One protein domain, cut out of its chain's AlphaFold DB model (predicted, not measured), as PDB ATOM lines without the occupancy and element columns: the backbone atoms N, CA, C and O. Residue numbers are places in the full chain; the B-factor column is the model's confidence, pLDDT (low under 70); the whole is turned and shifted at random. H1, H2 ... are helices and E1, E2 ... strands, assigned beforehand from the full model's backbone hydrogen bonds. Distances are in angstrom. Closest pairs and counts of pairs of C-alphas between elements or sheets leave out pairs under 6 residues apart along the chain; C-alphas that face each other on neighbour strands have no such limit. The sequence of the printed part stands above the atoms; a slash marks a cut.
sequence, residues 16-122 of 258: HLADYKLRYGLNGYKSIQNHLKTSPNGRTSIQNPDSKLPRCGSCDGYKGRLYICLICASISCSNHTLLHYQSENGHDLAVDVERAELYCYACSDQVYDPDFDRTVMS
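Overview. This is residues 16 to 122 of the 258 residues of a protein of Cucumis sativus (UniProt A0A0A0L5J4). A small, curled sheet of five short antiparallel strands makes the middle of this domain, and four short helices are placed round it. H2 and H4 run side by side near the small hairpin E1 and E2 at one end, H1 grazes the sheet, H3 stands up from it near the other end, and the long loop of residues 47 to 65 arches on the side away from H1, H2 and H4. The printed part has 107 residues, with four named helices and seven named strands in the order H1 H2 E1 E2 E3 E4 H3 E5 E6 E7 H4, a mixed class. The large sheet runs E4 E3 E5 E6 E7; the whole is compact, with a radius of gyration of the C-alphas of 13.0 A, and spans 38 by 32 by 21 A.

Along the chain. Find C-alpha 16 at (145.761, 173.703, 181.235); from there H1 runs to residue 24, 11.9 A long. H2 follows at residues 27 to 33, 10.0 A, then E1 at 36 to 38 and E2 at 44 to 46. Next come E3, residues 66 to 69, 10.0 A, and E4, 75 to 77. H3 covers residues 81 to 87, 10.1 A. Look for E5 at 93 to 96, 10.1 A, beginning at C-alpha 93 (144.469, 180.527, 178.058), then E6 at 102 to 104 and E7 at 109 to 111. H4, residues 114 to 121, 10.3 A, ends at C-alpha 121 (126.683, 186.648, 182.696).

Arrangement. Start at the large sheet, only just strongly twisted, with C-alphas up to 4.4 A off its best plane. E3 and E4 are a hairpin, with N 67 and O 76 2.8 A apart; E3 and E5 are antiparallel, with N 95 and O 68 at 2.8 A. E5, E6 and E7 form a meander, each strand the antiparallel neighbour of the one before, with N 94 and O 103 at 2.8 A and N 104 and O 109 at 2.9 A. E4, H3 and E5 form a split strand-helix-strand unit, two strands that follow each other among the strands of one sheet with a helix between them in the chain and E3 between them in the sheet, and its crossover is right-handed. H3 stands up from the sheet at 44 degrees, its height over the sheet 9.8 A. H1 only grazes the sheet with residues 16 to 20, and H2 with 28 to 32. H2 and H4 touch at Tyr 29 and Phe 116, their closest C-alphas, 6.3 A apart, at a shallow tilt of 26 degrees, the same way. H4 is not on the large sheet; its closest C-alpha to E1 is that of Val 120, 6.8 A from that of Leu 36. In the hairpin E1 and E2, N 37 and O 45 are 2.9 A apart. In H1, H2, H3 and H4 every O i to N i+4 pair is within hydrogen-bond range.

Size, cuts and confidence. The two C-alphas farthest apart are those of Pro 40 and Asn 89, 38.4 A. The printed part has no cut. The link from E2 to E3, 19 residues, is long; the other links are tight. Look within it for residues 49 to 51, where pLDDT is under 70; the mean of the printed part is 88.8.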
ATOM      1  N   HIS A  16     145.192 172.347 181.259       93.88
ATOM      2  CA  HIS A  16     145.761 173.703 181.235       93.88
ATOM      3  C   HIS A  16     144.858 174.733 181.936       93.88
ATOM      4  O   HIS A  16     145.341 175.677 182.559       93.88
ATOM      5  N   LEU A  17     143.533 174.540 181.890       93.00
ATOM      6  CA  LEU A  17     142.596 175.373 182.643       93.00
ATOM      7  C   LEU A  17     142.716 175.144 184.152       93.00
ATOM      8  O   LEU A  17     142.699 176.108 184.921       93.00
ATOM      9  N   ALA A  18     142.853 173.887 184.577       91.62
ATOM     10  CA  ALA A  18     143.086 173.563 185.980       91.62
ATOM     11  C   ALA A  18     144.404 174.186 186.475       91.62
ATOM     12  O   ALA A  18     144.415 174.842 187.520       91.62
ATOM     13  N   ASP A  19     145.475 174.079 185.687       92.62
ATOM     14  CA  ASP A  19     146.784 174.653 186.008       92.62
ATOM     15  C   ASP A  19     146.748 176.185 186.081       92.62
ATOM     16  O   ASP A  19     147.276 176.777 187.028       92.62
ATOM     17  N   TYR A  20     146.070 176.843 185.135       93.19
ATOM     18  CA  TYR A  20     145.853 178.289 185.179       93.19
ATOM     19  C   TYR A  20     145.138 178.708 186.467       93.19
ATOM     20  O   TYR A  20     145.584 179.634 187.151       93.19
ATOM     21  N   LYS A  21     144.051 178.015 186.834       91.62
ATOM     22  CA  LYS A  21     143.284 178.319 188.050       91.62
ATOM     23  C   LYS A  21     144.108 178.125 189.319       91.62
ATOM     24  O   LYS A  21     143.969 178.925 190.243       91.62
ATOM     25  N   LEU A  22     144.979 177.117 189.364       91.56
ATOM     26  CA  LEU A  22     145.886 176.900 190.494       91.56
ATOM     27  C   LEU A  22     146.902 178.040 190.656       91.56
ATOM     28  O   LEU A  22     147.212 178.416 191.784       91.56
ATOM     29  N   ARG A  23     147.405 178.602 189.550       90.88
ATOM     30  CA  ARG A  23     148.440 179.652 189.576       90.88
ATOM     31  C   ARG A  23     147.878 181.064 189.745       90.88
ATOM     32  O   ARG A  23     148.408 181.845 190.529       90.88
ATOM     33  N   TYR A  24     146.821 181.397 189.007       89.38
ATOM     34  CA  TYR A  24     146.315 182.771 188.870       89.38
ATOM     35  C   TYR A  24     144.920 182.979 189.480       89.38
ATOM     36  O   TYR A  24     144.452 184.119 189.597       89.38
ATOM     37  N   GLY A  25     144.237 181.900 189.872       89.88
ATOM     38  CA  GLY A  25     142.872 181.954 190.385       89.88
ATOM     39  C   GLY A  25     141.892 182.540 189.365       89.88
ATOM     40  O   GLY A  25     141.892 182.174 188.194       89.88
ATOM     41  N   LEU A  26     141.047 183.470 189.820       88.12
ATOM     42  CA  LEU A  26     140.019 184.141 189.004       88.12
ATOM     43  C   LEU A  26     140.400 185.582 188.623       88.12
ATOM     44  O   LEU A  26     139.547 186.361 188.190       88.12
ATOM     45  N   ASN A  27     141.657 185.981 188.825       87.44
ATOM     46  CA  ASN A  27     142.075 187.373 188.644       87.44
ATOM     47  C   ASN A  27     141.974 187.823 187.178       87.44
ATOM     48  O   ASN A  27     141.458 188.911 186.915       87.44
ATOM     49  N   GLY A  28     142.360 186.970 186.221       86.50
ATOM     50  CA  GLY A  28     142.210 187.276 184.793       86.50
ATOM     51  C   GLY A  28     140.748 187.444 184.370       86.50
ATOM     52  O   GLY A  28     140.431 188.329 183.578       86.50
ATOM     53  N   TYR A  29     139.828 186.676 184.966       90.81
ATOM     54  CA  TYR A  29     138.395 186.786 184.666       90.81
ATOM     55  C   TYR A  29     137.854 188.147 185.114       90.81
ATOM     56  O   TYR A  29     137.170 188.833 184.352       90.81
ATOM     57  N   LYS A  30     138.224 188.577 186.328       86.44
ATOM     58  CA  LYS A  30     137.859 189.897 186.866       86.44
ATOM     59  C   LYS A  30     138.431 191.039 186.027       86.44
ATOM     60  O   LYS A  30     137.741 192.032 185.823       86.44
ATOM     61  N   SER A  31     139.654 190.886 185.515       87.56
ATOM     62  CA  SER A  31     140.298 191.888 184.655       87.56
ATOM     63  C   SER A  31     139.477 192.165 183.388       87.56
ATOM     64  O   SER A  31     139.193 193.315 183.052       87.56
ATOM     65  N   ILE A  32     138.989 191.110 182.729       88.00
ATOM     66  CA  ILE A  32     138.212 191.239 181.486       88.00
ATOM     67  C   ILE A  32     136.756 191.669 181.738       88.00
ATOM     68  O   ILE A  32     136.125 192.235 180.844       88.00
ATOM     69  N   GLN A  33     136.220 191.488 182.950       87.88
ATOM     70  CA  GLN A  33     134.816 191.772 183.282       87.88
ATOM     71  C   GLN A  33     134.353 193.189 182.893       87.88
ATOM     72  O   GLN A  33     133.223 193.384 182.428       87.88
ATOM     73  N   ASN A  34     135.226 194.189 183.035       84.56
ATOM     74  CA  ASN A  34     134.908 195.574 182.685       84.56
ATOM     75  C   ASN A  34     134.757 195.783 181.171       84.56
ATOM     76  O   ASN A  34     133.935 196.598 180.749       84.56
ATOM     77  N   HIS A  35     135.467 194.995 180.364       87.44
ATOM     78  CA  HIS A  35     135.464 195.067 178.901       87.44
ATOM     79  C   HIS A  35     134.335 194.258 178.249       87.44
ATOM     80  O   HIS A  35     134.064 194.423 177.058       87.44
ATOM     81  N   LEU A  36     133.642 193.412 179.015       89.25
ATOM     82  CA  LEU A  36     132.489 192.657 178.535       89.25
ATOM     83  C   LEU A  36     131.279 193.573 178.365       89.25
ATOM     84  O   LEU A  36     130.856 194.256 179.308       89.25
ATOM     85  N   LYS A  37     130.694 193.561 177.169       87.12
ATOM     86  CA  LYS A  37     129.464 194.285 176.852       87.12
ATOM     87  C   LYS A  37     128.450 193.361 176.212       87.12
ATOM     88  O   LYS A  37     128.771 192.556 175.344       87.12
ATOM     89  N   THR A  38     127.210 193.530 176.636       85.25
ATOM     90  CA  THR A  38     126.072 192.755 176.171       85.25
ATOM     91  C   THR A  38     125.256 193.585 175.194       85.25
ATOM     92  O   THR A  38     124.838 194.697 175.508       85.25
ATOM     93  N   SER A  39     125.033 193.042 174.004       79.88
ATOM     94  CA  SER A  39     124.138 193.608 173.000       79.88
ATOM     95  C   SER A  39     122.664 193.375 173.380       79.88
ATOM     96  O   SER A  39     122.370 192.391 174.064       79.88
ATOM     97  N   PRO A  40     121.705 194.199 172.907       73.31
ATOM     98  CA  PRO A  40     120.269 193.991 173.138       73.31
ATOM     99  C   PRO A  40     119.747 192.607 172.724       73.31
ATOM    100  O   PRO A  40     118.741 192.138 173.243       73.31
ATOM    101  N   ASN A  41     120.440 191.931 171.803       71.50
ATOM    102  CA  ASN A  41     120.126 190.563 171.380       71.50
ATOM    103  C   ASN A  41     120.630 189.474 172.354       71.50
ATOM    104  O   ASN A  41     120.510 188.288 172.055       71.50
ATOM    105  N   GLY A  42     121.219 189.861 173.489       74.25
ATOM    106  CA  GLY A  42     121.713 188.960 174.528       74.25
ATOM    107  C   GLY A  42     123.127 188.419 174.299       74.25
ATOM    108  O   GLY A  42     123.638 187.698 175.154       74.25
ATOM    109  N   ARG A  43     123.800 188.759 173.191       82.50
ATOM    110  CA  ARG A  43     125.193 188.339 172.969       82.50
ATOM    111  C   ARG A  43     126.161 189.215 173.751       82.50
ATOM    112  O   ARG A  43     126.078 190.441 173.671       82.50
ATOM    113  N   THR A  44     127.094 188.589 174.461       88.25
ATOM    114  CA  THR A  44     128.190 189.281 175.146       88.25
ATOM    115  C   THR A  44     129.462 189.169 174.318       88.25
ATOM    116  O   THR A  44     129.795 188.085 173.857       88.25
ATOM    117  N   SER A  45     130.171 190.279 174.148       89.94
ATOM    118  CA  SER A  45     131.482 190.322 173.499       89.94
ATOM    119  C   SER A  45     132.434 191.231 174.273       89.94
ATOM    120  O   SER A  45     132.010 192.022 175.125       89.94
ATOM    121  N   ILE A  46     133.732 191.119 173.994       89.31
ATOM    122  CA  ILE A  46     134.733 192.043 174.525       89.31
ATOM    123  C   ILE A  46     134.776 193.267 173.613       89.31
ATOM    124  O   ILE A  46     135.049 193.160 172.418       89.31
ATOM    125  N   GLN A  47     134.541 194.447 174.180       83.56
ATOM    126  CA  GLN A  47     134.714 195.708 173.467       83.56
ATOM    127  C   GLN A  47     135.867 196.513 174.050       83.56
ATOM    128  O   GLN A  47     135.971 196.711 175.262       83.56
ATOM    129  N   ASN A  48     136.694 197.044 173.153       73.62
ATOM    130  CA  ASN A  48     137.715 198.011 173.512       73.62
ATOM    131  C   ASN A  48     137.041 199.364 173.839       73.62
ATOM    132  O   ASN A  48     136.219 199.820 173.035       73.62
ATOM    133  N   PRO A  49     137.333 200.006 174.988       63.22
ATOM    134  CA  PRO A  49     136.802 201.330 175.327       63.22
ATOM    135  C   PRO A  49     137.042 202.380 174.236       63.22
ATOM    136  O   PRO A  49     136.154 203.189 173.979       63.22
ATOM    137  N   ASP A  50     138.171 202.304 173.531       67.62
ATOM    138  CA  ASP A  50     138.580 203.331 172.567       67.62
ATOM    139  C   ASP A  50     137.929 203.184 171.183       67.62
ATOM    140  O   ASP A  50     138.322 203.871 170.241       67.62
ATOM    141  N   SER A  51     136.963 202.273 171.008       62.56
ATOM    142  CA  SER A  51     136.273 201.963 169.734       62.56
ATOM    143  C   SER A  51     137.176 201.555 168.555       62.56
ATOM    144  O   SER A  51     136.685 201.234 167.473       62.56
ATOM    145  N   LYS A  52     138.497 201.494 168.758       75.88
ATOM    146  CA  LYS A  52     139.447 200.947 167.794       75.88
ATOM    147  C   LYS A  52     139.240 199.440 167.680       75.88
ATOM    148  O   LYS A  52     139.211 198.727 168.685       75.88
ATOM    149  N   LEU A  53     139.122 198.971 166.440       79.38
ATOM    150  CA  LEU A  53     139.087 197.547 166.120       79.38
ATOM    151  C   LEU A  53     140.318 196.854 166.731       79.38
ATOM    152  O   LEU A  53     141.434 197.331 166.501       79.38
ATOM    153  N   PRO A  54     140.138 195.762 167.497       86.38
ATOM    154  CA  PRO A  54     141.255 195.000 168.038       86.38
ATOM    155  C   PRO A  54     142.099 194.424 166.893       86.38
ATOM    156  O   PRO A  54     141.568 194.035 165.851       86.38
ATOM    157  N   ARG A  55     143.421 194.397 167.079       91.19
ATOM    158  CA  ARG A  55     144.388 193.953 166.065       91.19
ATOM    159  C   ARG A  55     145.355 192.948 166.653       91.19
ATOM    160  O   ARG A  55     145.714 193.047 167.822       91.19
ATOM    161  N   CYS A  56     145.777 191.995 165.835       92.88
ATOM    162  CA  CYS A  56     146.795 191.029 166.221       92.88
ATOM    163  C   CYS A  56     148.155 191.713 166.407       92.88
ATOM    164  O   CYS A  56     148.620 192.399 165.501       92.88
ATOM    165  N   GLY A  57     148.826 191.456 167.532       88.75
ATOM    166  CA  GLY A  57     150.143 192.031 167.824       88.75
ATOM    167  C   GLY A  57     151.258 191.595 166.865       88.75
ATOM    168  O   GLY A  57     152.243 192.309 166.727       88.75
ATOM    169  N   SER A  58     151.106 190.457 166.177       90.56
ATOM    170  CA  SER A  58     152.146 189.905 165.291       90.56
ATOM    171  C   SER A  58     152.028 190.347 163.830       90.56
ATOM    172  O   SER A  58     153.040 190.479 163.155       90.56
ATOM    173  N   CYS A  59     150.812 190.551 163.311       92.50
ATOM    174  CA  CYS A  59     150.596 190.885 161.893       92.50
ATOM    175  C   CYS A  59     149.742 192.129 161.648       92.50
ATOM    176  O   CYS A  59     149.404 192.409 160.500       92.50
ATOM    177  N   ASP A  60     149.320 192.818 162.708       89.44
ATOM    178  CA  ASP A  60     148.377 193.944 162.671       89.44
ATOM    179  C   ASP A  60     147.026 193.630 161.982       89.44
ATOM    180  O   ASP A  60     146.225 194.505 161.648       89.44
ATOM    181  N   GLY A  61     146.734 192.342 161.784       88.25
ATOM    182  CA  GLY A  61     145.495 191.871 161.183       88.25
ATOM    183  C   GLY A  61     144.303 192.075 162.116       88.25
ATOM    184  O   GLY A  61     144.362 191.745 163.299       88.25
ATOM    185  N   TYR A  62     143.199 192.570 161.558       86.62
ATOM    186  CA  TYR A  62     141.920 192.785 162.255       86.62
ATOM    187  C   TYR A  62     140.792 191.872 161.740       86.62
ATOM    188  O   TYR A  62     139.655 191.965 162.194       86.62
ATOM    189  N   LYS A  63     141.077 191.026 160.740       84.12
ATOM    190  CA  LYS A  63     140.102 190.116 160.126       84.12
ATOM    191  C   LYS A  63     140.178 188.733 160.772       84.12
ATOM    192  O   LYS A  63     141.270 188.222 161.005       84.12
ATOM    193  N   GLY A  64     139.018 188.108 160.961       87.06
ATOM    194  CA  GLY A  64     138.895 186.784 161.574       87.06
ATOM    195  C   GLY A  64     138.750 186.843 163.095       87.06
ATOM    196  O   GLY A  64     138.533 187.910 163.665       87.06
ATOM    197  N   ARG A  65     138.846 185.678 163.746       91.06
ATOM    198  CA  ARG A  65     138.744 185.584 165.207       91.06
ATOM    199  C   ARG A  65     140.022 186.080 165.869       91.06
ATOM    200  O   ARG A  65     141.133 185.782 165.419       91.06
ATOM    201  N   LEU A  66     139.831 186.823 166.950       93.88
ATOM    202  CA  LEU A  66     140.884 187.384 167.777       93.88
ATOM    203  C   LEU A  66     140.715 186.875 169.204       93.88
ATOM    204  O   LEU A  66     139.592 186.738 169.694       93.88
ATOM    205  N   TYR A  67     141.840 186.632 169.859       94.94
ATOM    206  CA  TYR A  67     141.909 186.081 171.202       94.94
ATOM    207  C   TYR A  67     142.758 186.993 172.080       94.94
ATOM    208  O   TYR A  67     143.855 187.377 171.671       94.94
ATOM    209  N   ILE A  68     142.261 187.330 173.269       94.38
ATOM    210  CA  ILE A  68     142.995 188.100 174.282       94.38
ATOM    211  C   ILE A  68     143.544 187.136 175.325       94.38
ATOM    212  O   ILE A  68     142.767 186.448 175.989       94.38
ATOM    213  N   CYS A  69     144.863 187.107 175.497       94.25
ATOM    214  CA  CYS A  69     145.508 186.307 176.535       94.25
ATOM    215  C   CYS A  69     145.066 186.756 177.938       94.25
ATOM    216  O   CYS A  69     145.083 187.947 178.254       94.25
ATOM    217  N   LEU A  70     144.713 185.802 178.806       93.25
ATOM    218  CA  LEU A  70     144.239 186.087 180.166       93.25
ATOM    219  C   LEU A  70     145.322 186.601 181.126       93.25
ATOM    220  O   LEU A  70     144.989 187.034 182.230       93.25
ATOM    221  N   ILE A  71     146.597 186.511 180.743       92.38
ATOM    222  CA  ILE A  71     147.736 186.857 181.604       92.38
ATOM    223  C   ILE A  71     148.339 188.201 181.194       92.38
ATOM    224  O   ILE A  71     148.439 189.101 182.021       92.38
ATOM    225  N   CYS A  72     148.695 188.362 179.918       92.12
ATOM    226  CA  CYS A  72     149.374 189.565 179.422       92.12
ATOM    227  C   CYS A  72     148.487 190.502 178.588       92.12
ATOM    228  O   CYS A  72     148.964 191.539 178.135       92.12
ATOM    229  N   ALA A  73     147.218 190.147 178.359       90.88
ATOM    230  CA  ALA A  73     146.273 190.908 177.536       90.88
ATOM    231  C   ALA A  73     146.696 191.127 176.066       90.88
ATOM    232  O   ALA A  73     146.070 191.918 175.358       90.88
ATOM    233  N   SER A  74     147.713 190.413 175.568       92.00
ATOM    234  CA  SER A  74     148.085 190.461 174.153       92.00
ATOM    235  C   SER A  74     146.976 189.888 173.270       92.00
ATOM    236  O   SER A  74     146.330 188.899 173.630       92.00
ATOM    237  N   ILE A  75     146.800 190.475 172.086       93.50
ATOM    238  CA  ILE A  75     145.802 190.044 171.106       93.50
ATOM    239  C   ILE A  75     146.472 189.220 170.005       93.50
ATOM    240  O   ILE A  75     147.372 189.704 169.314       93.50
ATOM    241  N   SER A  76     145.961 188.014 169.776       94.31
ATOM    242  CA  SER A  76     146.435 187.097 168.732       94.31
ATOM    243  C   SER A  76     145.286 186.688 167.814       94.31
ATOM    244  O   SER A  76     144.188 186.397 168.283       94.31
ATOM    245  N   CYS A  77     145.515 186.654 166.500       94.00
ATOM    246  CA  CYS A  77     144.559 186.055 165.563       94.00
ATOM    247  C   CYS A  77     144.695 184.531 165.543       94.00
ATOM    248  O   CYS A  77     145.706 184.003 166.002       94.00
ATOM    249  N   SER A  78     143.722 183.829 164.955       92.00
ATOM    250  CA  SER A  78     143.715 182.359 164.852       92.00
ATOM    251  C   SER A  78     145.019 181.729 164.342       92.00
ATOM    252  O   SER A  78     145.344 180.626 164.754       92.00
ATOM    253  N   ASN A  79     145.770 182.413 163.473       91.56
ATOM    254  CA  ASN A  79     147.022 181.885 162.916       91.56
ATOM    255  C   ASN A  79     148.245 182.156 163.810       91.56
ATOM    256  O   ASN A  79     149.279 181.519 163.643       91.56
ATOM    257  N   HIS A  80     148.144 183.103 164.746       93.00
ATOM    258  CA  HIS A  80     149.237 183.515 165.638       93.00
ATOM    259  C   HIS A  80     148.984 183.147 167.105       93.00
ATOM    260  O   HIS A  80     149.758 183.518 167.984       93.00
ATOM    261  N   THR A  81     147.925 182.387 167.378       91.69
ATOM    262  CA  THR A  81     147.647 181.802 168.693       91.69
ATOM    263  C   THR A  81     148.776 180.880 169.151       91.69
ATOM    264  O   THR A  81     149.270 181.020 170.267       91.69
ATOM    265  N   LEU A  82     149.236 179.995 168.262       90.44
ATOM    266  CA  LEU A  82     150.318 179.056 168.553       90.44
ATOM    267  C   LEU A  82     151.659 179.770 168.751       90.44
ATOM    268  O   LEU A  82     152.407 179.401 169.649       90.44
ATOM    269  N   LEU A  83     151.939 180.815 167.960       91.88
ATOM    270  CA  LEU A  83     153.154 181.617 168.129       91.88
ATOM    271  C   LEU A  83     153.201 182.257 169.516       91.88
ATOM    272  O   LEU A  83     154.234 182.183 170.168       91.88
ATOM    273  N   HIS A  84     152.083 182.824 169.980       91.69
ATOM    274  CA  HIS A  84     152.001 183.408 171.316       91.69
ATOM    275  C   HIS A  84     152.244 182.369 172.417       91.69
ATOM    276  O   HIS A  84     153.042 182.606 173.316       91.69
ATOM    277  N   TYR A  85     151.590 181.210 172.321       90.50
ATOM    278  CA  TYR A  85     151.774 180.110 173.270       90.50
ATOM    279  C   TYR A  85     153.222 179.598 173.314       90.50
ATOM    280  O   TYR A  85     153.730 179.263 174.377       90.50
ATOM    281  N   GLN A  86     153.902 179.557 172.166       91.00
ATOM    282  CA  GLN A  86     155.298 179.126 172.085       91.00
ATOM    283  C   GLN A  86     156.288 180.192 172.572       91.00
ATOM    284  O   GLN A  86     157.345 179.836 173.089       91.00
ATOM    285  N   SER A  87     155.986 181.480 172.385       90.44
ATOM    286  CA  SER A  87     156.864 182.572 172.817       90.44
ATOM    287  C   SER A  87     156.721 182.897 174.303       90.44
ATOM    288  O   SER A  87     157.697 183.283 174.938       90.44
ATOM    289  N   GLU A  88     155.515 182.750 174.851       88.06
ATOM    290  CA  GLU A  88     155.183 183.118 176.226       88.06
ATOM    291  C   GLU A  88     154.865 181.872 177.058       88.06
ATOM    292  O   GLU A  88     153.771 181.306 177.006       88.06
ATOM    293  N   ASN A  89     155.830 181.441 177.869       87.00
ATOM    294  CA  ASN A  89     155.689 180.223 178.658       87.00
ATOM    295  C   ASN A  89     154.593 180.346 179.730       87.00
ATOM    296  O   ASN A  89     154.663 181.183 180.631       87.00
ATOM    297  N   GLY A  90     153.620 179.433 179.682       86.94
ATOM    298  CA  GLY A  90     152.509 179.359 180.633       86.94
ATOM    299  C   GLY A  90     151.336 180.286 180.305       86.94
ATOM    300  O   GLY A  90     150.427 180.430 181.128       86.94
ATOM    301  N   HIS A  91     151.344 180.923 179.131       92.88
ATOM    302  CA  HIS A  91     150.201 181.652 178.589       92.88
ATOM    303  C   HIS A  91     149.326 180.719 177.758       92.88
ATOM    304  O   HIS A  91     149.285 180.803 176.537       92.88
ATOM    305  N   ASP A  92     148.610 179.828 178.442       94.06
ATOM    306  CA  ASP A  92     147.866 178.753 177.775       94.06
ATOM    307  C   ASP A  92     146.423 179.151 177.447       94.06
ATOM    308  O   ASP A  92     145.799 178.549 176.576       94.06
ATOM    309  N   LEU A  93     145.877 180.150 178.148       95.50
ATOM    310  CA  LEU A  93     144.469 180.527 178.058       95.50
ATOM    311  C   LEU A  93     144.251 181.941 177.528       95.50
ATOM    312  O   LEU A  93     144.914 182.907 177.922       95.50
ATOM    313  N   ALA A  94     143.201 182.064 176.730       95.69
ATOM    314  CA  ALA A  94     142.718 183.312 176.183       95.69
ATOM    315  C   ALA A  94     141.191 183.363 176.139       95.69
ATOM    316  O   ALA A  94     140.503 182.374 176.393       95.69
ATOM    317  N   VAL A  95     140.664 184.536 175.805       95.69
ATOM    318  CA  VAL A  95     139.238 184.763 175.576       95.69
ATOM    319  C   VAL A  95     139.009 185.164 174.127       95.69
ATOM    320  O   VAL A  95     139.670 186.078 173.631       95.69
ATOM    321  N   ASP A  96     138.058 184.509 173.463       94.81
ATOM    322  CA  ASP A  96     137.541 184.926 172.158       94.81
ATOM    323  C   ASP A  96     136.861 186.297 172.293       94.81
ATOM    324  O   ASP A  96     135.905 186.471 173.053       94.81
ATOM    325  N   VAL A  97     137.361 187.283 171.554       92.38
ATOM    326  CA  VAL A  97     136.890 188.673 171.623       92.38
ATOM    327  C   VAL A  97     135.436 188.810 171.173       92.38
ATOM    328  O   VAL A  97     134.682 189.597 171.749       92.38
ATOM    329  N   GLU A  98     135.026 188.060 170.154       89.12
ATOM    330  CA  GLU A  98     133.690 188.165 169.570       89.12
ATOM    331  C   GLU A  98     132.652 187.439 170.430       89.12
ATOM    332  O   GLU A  98     131.527 187.919 170.579       89.12
ATOM    333  N   ARG A  99     133.036 186.292 170.999       90.75
ATOM    334  CA  ARG A  99     132.104 185.386 171.685       90.75
ATOM    335  C   ARG A  99     132.159 185.449 173.203       90.75
ATOM    336  O   ARG A  99     131.246 184.944 173.848       90.75
ATOM    337  N   ALA A 100     133.204 186.058 173.764       93.25
ATOM    338  CA  ALA A 100     133.499 186.000 175.190       93.25
ATOM    339  C   ALA A 100     133.494 184.548 175.710       93.25
ATOM    340  O   ALA A 100     132.886 184.249 176.731       93.25
ATOM    341  N   GLU A 101     134.163 183.654 174.979       93.50
ATOM    342  CA  GLU A 101     134.329 182.230 175.306       93.50
ATOM    343  C   GLU A 101     135.804 181.959 175.633       93.50
ATOM    344  O   GLU A 101     136.692 182.565 175.028       93.50
ATOM    345  N   LEU A 102     136.088 181.059 176.583       94.94
ATOM    346  CA  LEU A 102     137.469 180.662 176.863       94.94
ATOM    347  C   LEU A 102     138.023 179.796 175.734       94.94
ATOM    348  O   LEU A 102     137.355 178.906 175.206       94.94
ATOM    349  N   TYR A 103     139.292 180.020 175.428       95.50
ATOM    350  CA  TYR A 103     140.057 179.275 174.446       95.50
ATOM    351  C   TYR A 103     141.392 178.856 175.053       95.50
ATOM    352  O   TYR A 103     142.069 179.667 175.688       95.50
ATOM    353  N   CYS A 104     141.776 177.599 174.857       95.06
ATOM    354  CA  CYS A 104     143.083 177.101 175.263       95.06
ATOM    355  C   CYS A 104     143.976 176.952 174.036       95.06
ATOM    356  O   CYS A 104     143.673 176.169 173.134       95.06
ATOM    357  N   TYR A 105     145.095 177.672 174.018       94.00
ATOM    358  CA  TYR A 105     146.065 177.618 172.931       94.00
ATOM    359  C   TYR A 105     146.691 176.229 172.787       94.00
ATOM    360  O   TYR A 105     146.782 175.711 171.676       94.00
ATOM    361  N   ALA A 106     147.041 175.594 173.908       92.62
ATOM    362  CA  ALA A 106     147.673 174.278 173.917       92.62
ATOM    363  C   ALA A 106     146.736 173.171 173.405       92.62
ATOM    364  O   ALA A 106     147.149 172.318 172.623       92.62
ATOM    365  N   CYS A 107     145.457 173.199 173.798       92.06
ATOM    366  CA  CYS A 107     144.443 172.277 173.272       92.06
ATOM    367  C   CYS A 107     143.966 172.655 171.864       92.06
ATOM    368  O   CYS A 107     143.356 171.830 171.192       92.06
ATOM    369  N   SER A 108     144.222 173.896 171.439       91.06
ATOM    370  CA  SER A 108     143.673 174.492 170.220       91.06
ATOM    371  C   SER A 108     142.141 174.416 170.134       91.06
ATOM    372  O   SER A 108     141.582 174.367 169.040       91.06
ATOM    373  N   ASP A 109     141.460 174.459 171.283       91.75
ATOM    374  CA  ASP A 109     140.011 174.275 171.393       91.75
ATOM    375  C   ASP A 109     139.383 175.212 172.437       91.75
ATOM    376  O   ASP A 109     140.061 175.768 173.313       91.75
ATOM    377  N   GLN A 110     138.070 175.400 172.323       92.50
ATOM    378  CA  GLN A 110     137.264 176.120 173.299       92.50
ATOM    379  C   GLN A 110     137.157 175.313 174.590       92.50
ATOM    380  O   GLN A 110     136.952 174.100 174.580       92.50
ATOM    381  N   VAL A 111     137.277 175.999 175.722       93.38
ATOM    382  CA  VAL A 111     137.201 175.362 177.035       93.38
ATOM    383  C   VAL A 111     135.998 175.903 177.783       93.38
ATOM    384  O   VAL A 111     135.763 177.104 177.831       93.38
ATOM    385  N   TYR A 112     135.228 175.008 178.385       90.38
ATOM    386  CA  TYR A 112     134.073 175.387 179.179       90.38
ATOM    387  C   TYR A 112     134.457 175.577 180.646       90.38
ATOM    388  O   TYR A 112     135.050 174.679 181.247       90.38
ATOM    389  N   ASP A 113     134.079 176.716 181.231       89.56
ATOM    390  CA  ASP A 113     134.279 176.978 182.653       89.56
ATOM    391  C   ASP A 113     133.093 177.725 183.295       89.56
ATOM    392  O   ASP A 113     132.836 178.883 182.958       89.56
ATOM    393  N   PRO A 114     132.400 177.119 184.279       86.56
ATOM    394  CA  PRO A 114     131.259 177.752 184.942       86.56
ATOM    395  C   PRO A 114     131.573 179.064 185.681       86.56
ATOM    396  O   PRO A 114     130.678 179.901 185.845       86.56
ATOM    397  N   ASP A 115     132.803 179.252 186.172       89.31
ATOM    398  CA  ASP A 115     133.180 180.481 186.884       89.31
ATOM    399  C   ASP A 115     133.383 181.633 185.895       89.31
ATOM    400  O   ASP A 115     132.986 182.777 186.159       89.31
ATOM    401  N   PHE A 116     133.952 181.330 184.726       91.38
ATOM    402  CA  PHE A 116     134.056 182.295 183.642       91.38
ATOM    403  C   PHE A 116     132.681 182.661 183.078       91.38
ATOM    404  O   PHE A 116     132.367 183.849 182.995       91.38
ATOM    405  N   ASP A 117     131.812 181.682 182.819       89.12
ATOM    406  CA  ASP A 117     130.428 181.926 182.388       89.12
ATOM    407  C   ASP A 117     129.699 182.884 183.332       89.12
ATOM    408  O   ASP A 117     129.039 183.831 182.900       89.12
ATOM    409  N   ARG A 118     129.839 182.682 184.648       87.19
ATOM    410  CA  ARG A 118     129.248 183.575 185.653       87.19
ATOM    411  C   ARG A 118     129.783 185.000 185.531       87.19
ATOM    412  O   ARG A 118     129.025 185.953 185.712       87.19
ATOM    413  N   THR A 119     131.065 185.148 185.214       88.94
ATOM    414  CA  THR A 119     131.695 186.452 184.979       88.94
ATOM    415  C   THR A 119     131.092 187.125 183.744       88.94
ATOM    416  O   THR A 119     130.685 188.287 183.827       88.94
ATOM    417  N   VAL A 120     130.922 186.388 182.642       89.19
ATOM    418  CA  VAL A 120     130.299 186.885 181.401       89.19
ATOM    419  C   VAL A 120     128.820 187.229 181.592       89.19
ATOM    420  O   VAL A 120     128.333 188.228 181.058       89.19
ATOM    421  N   MET A 121     128.105 186.451 182.402       83.50
ATOM    422  CA  MET A 121     126.683 186.648 182.696       83.50
ATOM    423  C   MET A 121     126.412 187.670 183.808       83.50
ATOM    424  O   MET A 121     125.258 188.029 184.036       83.50
ATOM    425  N   SER A 122     127.439 188.175 184.499       76.94
ATOM    426  CA  SER A 122     127.267 189.055 185.666       76.94
ATOM    427  C   SER A 122     126.458 190.329 185.375       76.94
ATOM    428  O   SER A 122     125.694 190.761 186.232       76.94
TER     429      SER A 122